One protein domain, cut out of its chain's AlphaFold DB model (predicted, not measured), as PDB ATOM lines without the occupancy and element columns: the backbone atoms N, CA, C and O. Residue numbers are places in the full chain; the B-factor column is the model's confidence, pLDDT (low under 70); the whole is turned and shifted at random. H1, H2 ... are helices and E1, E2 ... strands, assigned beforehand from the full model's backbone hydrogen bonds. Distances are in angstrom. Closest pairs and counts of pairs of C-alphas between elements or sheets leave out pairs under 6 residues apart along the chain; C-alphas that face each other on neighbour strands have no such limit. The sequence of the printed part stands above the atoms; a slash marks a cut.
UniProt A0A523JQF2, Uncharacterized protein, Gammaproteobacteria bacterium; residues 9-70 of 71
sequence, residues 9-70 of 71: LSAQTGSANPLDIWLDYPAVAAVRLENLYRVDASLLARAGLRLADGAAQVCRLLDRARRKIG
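AT A GLANCE: This is residues 9 to 70 of the 71 residues of an uncharacterized protein of Gammaproteobacteria bacterium (UniProt A0A523JQF2). Look for a flat, open layout with one long helix, H3, along one side; the stretch through H1, E1 and H2 makes a second row that runs along H3, and H3 folds back past it. On the side of E1 away from H3, residues 9 to 28 swing out in a wide loop that starts beside E1 and comes round to H1. The printed part has 62 residues with three named helices and one named strand, in the order H1, E1, H2, H3; the class is mostly helix, and under half of the residues are in named elements. The whole is only just loose, close to compact, with a radius of gyration of the C-alphas of 12.8 A, and the C-alphas span 38 by 30 by 13 A.

HOW THE PARTS SIT: Start at residues 9 to 10, which pair, parallel, with residues 37 to 38 of E1, residues 36 to 38; E1 pairs with no named strand. Go on to H1, residues 29 to 32: its closest C-alpha to E1 is that of Ala 30, 6.2 A from that of Leu 36. H2, residues 41 to 44, is apart from E1 and from H1. H3, residues 51 to 69, touches H2 with residues 51 to 55 alone, and their closest C-alphas, of Leu 43 and Gly 54, are 4.5 A apart. Further along H3, its closest C-alphas with E1 are those of Tyr 37 and Leu 61, 7.4 A apart. H1 and H3 are apart. In H3, 14 of 15 O i to N i+4 pairs are within hydrogen-bond range; H1 and H2 are too short for such a pair, and each has its one O i to N i+3 pair within range.

IN THESE COORDINATES: Find C-alpha 9 at (28.635, -5.238, -23.026), where the printed part begins. Residues 9 to 28 hold no named element. H1 begins at C-alpha 29, (18.407, 1.829, -18.350), and is 5.1 A long from first to last C-alpha. E1 measures 7.1 A and H2 5.5 A. H3 starts at C-alpha 51, (43.086, -4.624, -28.799), and runs 26.5 A to C-alpha 69 at (20.249, 8.076, -24.270).

THE WHOLE: The two C-alphas farthest apart are those of Ala 27 and Leu 49, 38.0 A. The links H1 to E1 and E1 to H2 are tight, and the link H2 to H3 is short. The printed part runs from residue 9 to 70 with no cut. Its mean pLDDT is 90.5 and no printed residue is under 70; H2 has a mean of 79.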
ATOM      1  N   LEU A   9      27.835  -4.572 -22.006       94.31
ATOM      2  CA  LEU A   9      28.635  -5.238 -23.026       94.31
ATOM      3  C   LEU A   9      28.988  -6.641 -22.542       94.31
ATOM      4  O   LEU A   9      29.409  -6.805 -21.399       94.31
ATOM      5  N   SER A  10      28.872  -7.639 -23.416       92.38
ATOM      6  CA  SER A  10      29.387  -8.979 -23.135       92.38
ATOM      7  C   SER A  10      30.291  -9.479 -24.251       92.38
ATOM      8  O   SER A  10      29.914  -9.493 -25.423       92.38
ATOM      9  N   ALA A  11      31.483  -9.916 -23.852       88.31
ATOM     10  CA  ALA A  11      32.469 -10.575 -24.699       88.31
ATOM     11  C   ALA A  11      32.431 -12.106 -24.536       88.31
ATOM     12  O   ALA A  11      33.386 -12.787 -24.890       88.31
ATOM     13  N   GLN A  12      31.381 -12.663 -23.921       83.88
ATOM     14  CA  GLN A  12      31.335 -14.090 -23.620       83.88
ATOM     15  C   GLN A  12      31.035 -14.925 -24.875       83.88
ATOM     16  O   GLN A  12      30.197 -14.582 -25.718       83.88
ATOM     17  N   THR A  13      31.743 -16.047 -24.980       78.88
ATOM     18  CA  THR A  13      31.586 -17.057 -26.029       78.88
ATOM     19  C   THR A  13      30.645 -18.169 -25.571       78.88
ATOM     20  O   THR A  13      30.702 -18.578 -24.414       78.88
ATOM     21  N   GLY A  14      29.821 -18.693 -26.476       82.12
ATOM     22  CA  GLY A  14      28.868 -19.767 -26.192       82.12
ATOM     23  C   GLY A  14      27.633 -19.680 -27.088       82.12
ATOM     24  O   GLY A  14      27.489 -18.725 -27.852       82.12
ATOM     25  N   SER A  15      26.765 -20.688 -27.006       74.31
ATOM     26  CA  SER A  15      25.491 -20.749 -27.737       74.31
ATOM     27  C   SER A  15      24.390 -19.909 -27.086       74.31
ATOM     28  O   SER A  15      23.580 -19.319 -27.794       74.31
ATOM     29  N   ALA A  16      24.371 -19.824 -25.754       84.88
ATOM     30  CA  ALA A  16      23.439 -18.973 -25.021       84.88
ATOM     31  C   ALA A  16      23.886 -17.505 -25.068       84.88
ATOM     32  O   ALA A  16      25.077 -17.209 -24.924       84.88
ATOM     33  N   ASN A  17      22.936 -16.582 -25.239       88.00
ATOM     34  CA  ASN A  17      23.231 -15.159 -25.176       88.00
ATOM     35  C   ASN A  17      23.366 -14.728 -23.701       88.00
ATOM     36  O   ASN A  17      22.380 -14.711 -22.968       88.00
ATOM     37  N   PRO A  18      24.566 -14.333 -23.244       88.62
ATOM     38  CA  PRO A  18      24.813 -13.956 -21.847       88.62
ATOM     39  C   PRO A  18      24.044 -12.701 -21.410       88.62
ATOM     40  O   PRO A  18      24.011 -12.380 -20.225       88.62
ATOM     41  N   LEU A  19      23.475 -11.954 -22.359       94.56
ATOM     42  CA  LEU A  19      22.724 -10.734 -22.088       94.56
ATOM     43  C   LEU A  19      21.254 -11.000 -21.747       94.56
ATOM     44  O   LEU A  19      20.612 -10.107 -21.202       94.56
ATOM     45  N   ASP A  20      20.739 -12.204 -22.013       94.75
ATOM     46  CA  ASP A  20      19.320 -12.523 -21.809       94.75
ATOM     47  C   ASP A  20      18.918 -12.421 -20.330       94.75
ATOM     48  O   ASP A  20      17.806 -12.000 -20.029       94.75
ATOM     49  N   ILE A  21      19.852 -12.673 -19.402       93.88
ATOM     50  CA  ILE A  21      19.624 -12.525 -17.952       93.88
ATOM     51  C   ILE A  21      19.180 -11.111 -17.551       93.88
ATOM     52  O   ILE A  21      18.607 -10.917 -16.485       93.88
ATOM     53  N   TRP A  22      19.487 -10.099 -18.368       95.06
ATOM     54  CA  TRP A  22      19.137  -8.711 -18.074       95.06
ATOM     55  C   TRP A  22      17.693  -8.383 -18.446       95.06
ATOM     56  O   TRP A  22      17.155  -7.401 -17.942       95.06
ATOM     57  N   LEU A  23      17.051  -9.199 -19.286       95.56
ATOM     58  CA  LEU A  23      15.679  -8.965 -19.740       95.56
ATOM     59  C   LEU A  23      14.659  -9.059 -18.597       95.56
ATOM     60  O   LEU A  23      13.639  -8.376 -18.644       95.56
ATOM     61  N   ASP A  24      14.985  -9.790 -17.528       96.69
ATOM     62  CA  ASP A  24      14.180  -9.867 -16.301       96.69
ATOM     63  C   ASP A  24      14.145  -8.539 -15.512       96.69
ATOM     64  O   ASP A  24      13.368  -8.381 -14.570       96.69
ATOM     65  N   TYR A  25      14.965  -7.552 -15.900       95.50
ATOM     66  CA  TYR A  25      15.126  -6.273 -15.204       95.50
ATOM     67  C   TYR A  25      14.806  -5.072 -16.111       95.50
ATOM     68  O   TYR A  25      15.676  -4.230 -16.365       95.50
ATOM     69  N   PRO A  26      13.549  -4.907 -16.565       95.75
ATOM     70  CA  PRO A  26      13.166  -3.860 -17.520       95.75
ATOM     71  C   PRO A  26      13.370  -2.426 -16.999       95.75
ATOM     72  O   PRO A  26      13.447  -1.484 -17.787       95.75
ATOM     73  N   ALA A  27      13.491  -2.241 -15.680       94.88
ATOM     74  CA  ALA A  27      13.784  -0.946 -15.066       94.88
ATOM     75  C   ALA A  27      15.240  -0.475 -15.276       94.88
ATOM     76  O   ALA A  27      15.533   0.711 -15.103       94.88
ATOM     77  N   VAL A  28      16.159  -1.372 -15.650       95.81
ATOM     78  CA  VAL A  28      17.558  -1.021 -15.934       95.81
ATOM     79  C   VAL A  28      17.629  -0.216 -17.230       95.81
ATOM     80  O   VAL A  28      17.079  -0.613 -18.257       95.81
ATOM     81  N   ALA A  29      18.342   0.914 -17.212       96.94
ATOM     82  CA  ALA A  29      18.407   1.829 -18.350       96.94
ATOM     83  C   ALA A  29      18.938   1.150 -19.621       96.94
ATOM     84  O   ALA A  29      18.390   1.370 -20.697       96.94
ATOM     85  N   ALA A  30      19.946   0.281 -19.498       97.56
ATOM     86  CA  ALA A  30      20.458  -0.496 -20.622       97.56
ATOM     87  C   ALA A  30      19.408  -1.427 -21.254       97.56
ATOM     88  O   ALA A  30      19.439  -1.622 -22.462       97.56
ATOM     89  N   VAL A  31      18.472  -1.975 -20.473       97.12
ATOM     90  CA  VAL A  31      17.404  -2.853 -20.983       97.12
ATOM     91  C   VAL A  31      16.331  -2.009 -21.661       97.12
ATOM     92  O   VAL A  31      16.019  -2.231 -22.827       97.12
ATOM     93  N   ARG A  32      15.849  -0.965 -20.975       96.94
ATOM     94  CA  ARG A  32      14.832  -0.035 -21.489       96.94
ATOM     95  C   ARG A  32      15.238   0.646 -22.800       96.94
ATOM     96  O   ARG A  32      14.383   0.925 -23.628       96.94
ATOM     97  N   LEU A  33      16.524   0.958 -22.964       96.94
ATOM     98  CA  LEU A  33      17.071   1.599 -24.167       96.94
ATOM     99  C   LEU A  33      17.616   0.590 -25.189       96.94
ATOM    100  O   LEU A  33      18.191   0.995 -26.201       96.94
ATOM    101  N   GLU A  34      17.487  -0.714 -24.934       96.81
ATOM    102  CA  GLU A  34      18.038  -1.775 -25.786       96.81
ATOM    103  C   GLU A  34      19.541  -1.569 -26.078       96.81
ATOM    104  O   GLU A  34      20.013  -1.652 -27.216       96.81
ATOM    105  N   ASN A  35      20.300  -1.219 -25.044       97.81
ATOM    106  CA  ASN A  35      21.750  -1.030 -25.054       97.81
ATOM    107  C   ASN A  35      22.475  -2.260 -24.481       97.81
ATOM    108  O   ASN A  35      23.391  -2.143 -23.661       97.81
ATOM    109  N   LEU A  36      22.044  -3.445 -24.915       97.12
ATOM    110  CA  LEU A  36      22.672  -4.728 -24.618       97.12
ATOM    111  C   LEU A  36      23.454  -5.165 -25.861       97.12
ATOM    112  O   LEU A  36      22.852  -5.471 -26.891       97.12
ATOM    113  N   TYR A  37      24.786  -5.174 -25.797       95.56
ATOM    114  CA  TYR A  37      25.615  -5.454 -26.972       95.56
ATOM    115  C   TYR A  37      26.609  -6.587 -26.744       95.56
ATOM    116  O   TYR A  37      27.271  -6.683 -25.708       95.56
ATOM    117  N   ARG A  38      26.760  -7.424 -27.771       92.12
ATOM    118  CA  ARG A  38      27.835  -8.410 -27.844       92.12
ATOM    119  C   ARG A  38      29.047  -7.807 -28.534       92.12
ATOM    120  O   ARG A  38      28.918  -7.105 -29.536       92.12
ATOM    121  N   VAL A  39      30.216  -8.118 -28.003       89.50
ATOM    122  CA  VAL A  39      31.513  -7.771 -28.585       89.50
ATOM    123  C   VAL A  39      32.291  -9.045 -28.872       89.50
ATOM    124  O   VAL A  39      32.061 -10.081 -28.247       89.50
ATOM    125  N   ASP A  40      33.192  -8.988 -29.846       85.56
ATOM    126  CA  ASP A  40      34.014 -10.144 -30.193       85.56
ATOM    127  C   ASP A  40      35.014 -10.426 -29.061       85.56
ATOM    128  O   ASP A  40      35.881  -9.608 -28.738       85.56
ATOM    129  N   ALA A  41      34.897 -11.612 -28.461       82.00
ATOM    130  CA  ALA A  41      35.767 -12.078 -27.388       82.00
ATOM    131  C   ALA A  41      37.250 -12.055 -27.777       82.00
ATOM    132  O   ALA A  41      38.104 -11.715 -26.958       82.00
ATOM    133  N   SER A  42      37.556 -12.381 -29.037       79.69
ATOM    134  CA  SER A  42      38.923 -12.437 -29.557       79.69
ATOM    135  C   SER A  42      39.596 -11.064 -29.625       79.69
ATOM    136  O   SER A  42      40.822 -10.998 -29.703       79.69
ATOM    137  N   LEU A  43      38.809  -9.982 -29.568       78.06
ATOM    138  CA  LEU A  43      39.291  -8.603 -29.626       78.06
ATOM    139  C   LEU A  43      39.508  -7.964 -28.249       78.06
ATOM    140  O   LEU A  43      40.269  -7.005 -28.148       78.06
ATOM    141  N   LEU A  44      38.835  -8.456 -27.203       75.88
ATOM    142  CA  LEU A  44      38.776  -7.771 -25.903       75.88
ATOM    143  C   LEU A  44      39.195  -8.630 -24.710       75.88
ATOM    144  O   LEU A  44      39.684  -8.089 -23.725       75.88
ATOM    145  N   ALA A  45      39.037  -9.956 -24.773       71.94
ATOM    146  CA  ALA A  45      39.340 -10.829 -23.635       71.94
ATOM    147  C   ALA A  45      40.851 -10.993 -23.381       71.94
ATOM    148  O   ALA A  45      41.256 -11.508 -22.340       71.94
ATOM    149  N   ARG A  46      41.698 -10.575 -24.331       76.38
ATOM    150  CA  ARG A  46      43.161 -10.618 -24.235       76.38
ATOM    151  C   ARG A  46      43.748  -9.298 -24.723       76.38
ATOM    152  O   ARG A  46      43.453  -8.869 -25.836       76.38
ATOM    153  N   ALA A  47      44.623  -8.692 -23.925       73.00
ATOM    154  CA  ALA A  47      45.380  -7.503 -24.312       73.00
ATOM    155  C   ALA A  47      46.492  -7.871 -25.316       73.00
ATOM    156  O   ALA A  47      47.656  -8.016 -24.952       73.00
ATOM    157  N   GLY A  48      46.112  -8.099 -26.574       81.69
ATOM    158  CA  GLY A  48      47.022  -8.395 -27.685       81.69
ATOM    159  C   GLY A  48      47.013  -7.308 -28.760       81.69
ATOM    160  O   GLY A  48      46.353  -6.284 -28.619       81.69
ATOM    161  N   LEU A  49      47.699  -7.557 -29.882       83.50
ATOM    162  CA  LEU A  49      47.809  -6.607 -31.006       83.50
ATOM    163  C   LEU A  49      46.450  -6.124 -31.546       83.50
ATOM    164  O   LEU A  49      46.328  -4.990 -31.993       83.50
ATOM    165  N   ARG A  50      45.417  -6.968 -31.459       86.69
ATOM    166  CA  ARG A  50      44.054  -6.664 -31.926       86.69
ATOM    167  C   ARG A  50      43.222  -5.849 -30.926       86.69
ATOM    168  O   ARG A  50      42.050  -5.591 -31.179       86.69
ATOM    169  N   LEU A  51      43.801  -5.421 -29.800       88.06
ATOM    170  CA  LEU A  51      43.086  -4.624 -28.799       88.06
ATOM    171  C   LEU A  51      42.579  -3.296 -29.378       88.06
ATOM    172  O   LEU A  51      41.495  -2.853 -29.013       88.06
ATOM    173  N   ALA A  52      43.324  -2.680 -30.303       90.00
ATOM    174  CA  ALA A  52      42.887  -1.459 -30.977       90.00
ATOM    175  C   ALA A  52      41.586  -1.674 -31.777       90.00
ATOM    176  O   ALA A  52      40.687  -0.834 -31.724       90.00
ATOM    177  N   ASP A  53      41.436  -2.827 -32.436       90.00
ATOM    178  CA  ASP A  53      40.202  -3.195 -33.141       90.00
ATOM    179  C   ASP A  53      39.037  -3.387 -32.161       90.00
ATOM    180  O   ASP A  53      37.916  -2.938 -32.416       90.00
ATOM    181  N   GLY A  54      39.312  -4.020 -31.015       90.19
ATOM    182  CA  GLY A  54      38.353  -4.175 -29.922       90.19
ATOM    183  C   GLY A  54      37.896  -2.832 -29.360       90.19
ATOM    184  O   GLY A  54      36.696  -2.592 -29.232       90.19
ATOM    185  N   ALA A  55      38.832  -1.920 -29.096       92.00
ATOM    186  CA  ALA A  55      38.534  -0.565 -28.647       92.00
ATOM    187  C   ALA A  55      37.681   0.189 -29.679       92.00
ATOM    188  O   ALA A  55      36.662   0.777 -29.323       92.00
ATOM    189  N   ALA A  56      38.026   0.101 -30.967       93.38
ATOM    190  CA  ALA A  56      37.238   0.707 -32.036       93.38
ATOM    191  C   ALA A  56      35.812   0.127 -32.115       93.38
ATOM    192  O   ALA A  56      34.855   0.868 -32.351       93.38
ATOM    193  N   GLN A  57      35.639  -1.182 -31.894       93.44
ATOM    194  CA  GLN A  57      34.317  -1.807 -31.814       93.44
ATOM    195  C   GLN A  57      33.513  -1.278 -30.620       93.44
ATOM    196  O   GLN A  57      32.353  -0.906 -30.798       93.44
ATOM    197  N   VAL A  58      34.122  -1.193 -29.434       94.50
ATOM    198  CA  VAL A  58      33.476  -0.644 -28.231       94.50
ATOM    199  C   VAL A  58      33.052   0.805 -28.455       94.50
ATOM    200  O   VAL A  58      31.899   1.134 -28.190       94.50
ATOM    201  N   CYS A  59      33.925   1.653 -29.007       96.06
ATOM    202  CA  CYS A  59      33.595   3.049 -29.299       96.06
ATOM    203  C   CYS A  59      32.359   3.168 -30.200       96.06
ATOM    204  O   CYS A  59      31.420   3.876 -29.849       96.06
ATOM    205  N   ARG A  60      32.288   2.396 -31.296       96.31
ATOM    206  CA  ARG A  60      31.113   2.394 -32.188       96.31
ATOM    207  C   ARG A  60      29.816   2.002 -31.472       96.31
ATOM    208  O   ARG A  60      28.761   2.567 -31.759       96.31
ATOM    209  N   LEU A  61      29.873   1.032 -30.557       96.62
ATOM    210  CA  LEU A  61      28.706   0.613 -29.775       96.62
ATOM    211  C   LEU A  61      28.276   1.691 -28.775       96.62
ATOM    212  O   LEU A  61      27.082   1.958 -28.640       96.62
ATOM    213  N   LEU A  62      29.236   2.342 -28.116       96.94
ATOM    214  CA  LEU A  62      28.962   3.450 -27.202       96.94
ATOM    215  C   LEU A  62      28.370   4.657 -27.937       96.94
ATOM    216  O   LEU A  62      27.402   5.236 -27.454       96.94
ATOM    217  N   ASP A  63      28.871   4.991 -29.126       97.44
ATOM    218  CA  ASP A  63      28.312   6.074 -29.943       97.44
ATOM    219  C   ASP A  63      26.873   5.781 -30.375       97.44
ATOM    220  O   ASP A  63      26.022   6.670 -30.372       97.44
ATOM    221  N   ARG A  64      26.553   4.519 -30.691       97.06
ATOM    222  CA  ARG A  64      25.169   4.106 -30.949       97.06
ATOM    223  C   ARG A  64      24.296   4.246 -29.704       97.06
ATOM    224  O   ARG A  64      23.160   4.700 -29.815       97.06
ATOM    225  N   ALA A  65      24.810   3.857 -28.541       97.69
ATOM    226  CA  ALA A  65      24.077   3.932 -27.286       97.69
ATOM    227  C   ALA A  65      23.769   5.375 -26.867       97.69
ATOM    228  O   ALA A  65      22.643   5.649 -26.455       97.69
ATOM    229  N   ARG A  66      24.730   6.295 -27.022       97.06
ATOM    230  CA  ARG A  66      24.574   7.732 -26.728       97.06
ATOM    231  C   ARG A  66      23.391   8.347 -27.471       97.06
ATOM    232  O   ARG A  66      22.521   8.940 -26.846       97.06
ATOM    233  N   ARG A  67      23.240   8.034 -28.764       96.62
ATOM    234  CA  ARG A  67      22.084   8.479 -29.569       96.62
ATOM    235  C   ARG A  67      20.730   8.045 -29.000       96.62
ATOM    236  O   ARG A  67      19.740   8.727 -29.227       96.62
ATOM    237  N   LYS A  68      20.669   6.910 -28.292       95.56
ATOM    238  CA  LYS A  68      19.440   6.425 -27.637       95.56
ATOM    239  C   LYS A  68      19.223   7.022 -26.249       95.56
ATOM    240  O   LYS A  68      18.093   7.078 -25.781       95.56
ATOM    241  N   ILE A  69      20.303   7.406 -25.573       94.00
ATOM    242  CA  ILE A  69      20.249   8.076 -24.270       94.00
ATOM    243  C   ILE A  69      19.727   9.512 -24.445       94.00
ATOM    244  O   ILE A  69      19.040  10.006 -23.552       94.00
ATOM    245  N   GLY A  70      19.971  10.107 -25.618       82.12
ATOM    246  CA  GLY A  70      19.871  11.544 -25.834       82.12
ATOM    247  C   GLY A  70      21.158  12.164 -25.311       82.12
ATOM    248  O   GLY A  70      21.467  11.988 -24.134       82.12
TER     249      GLY A  70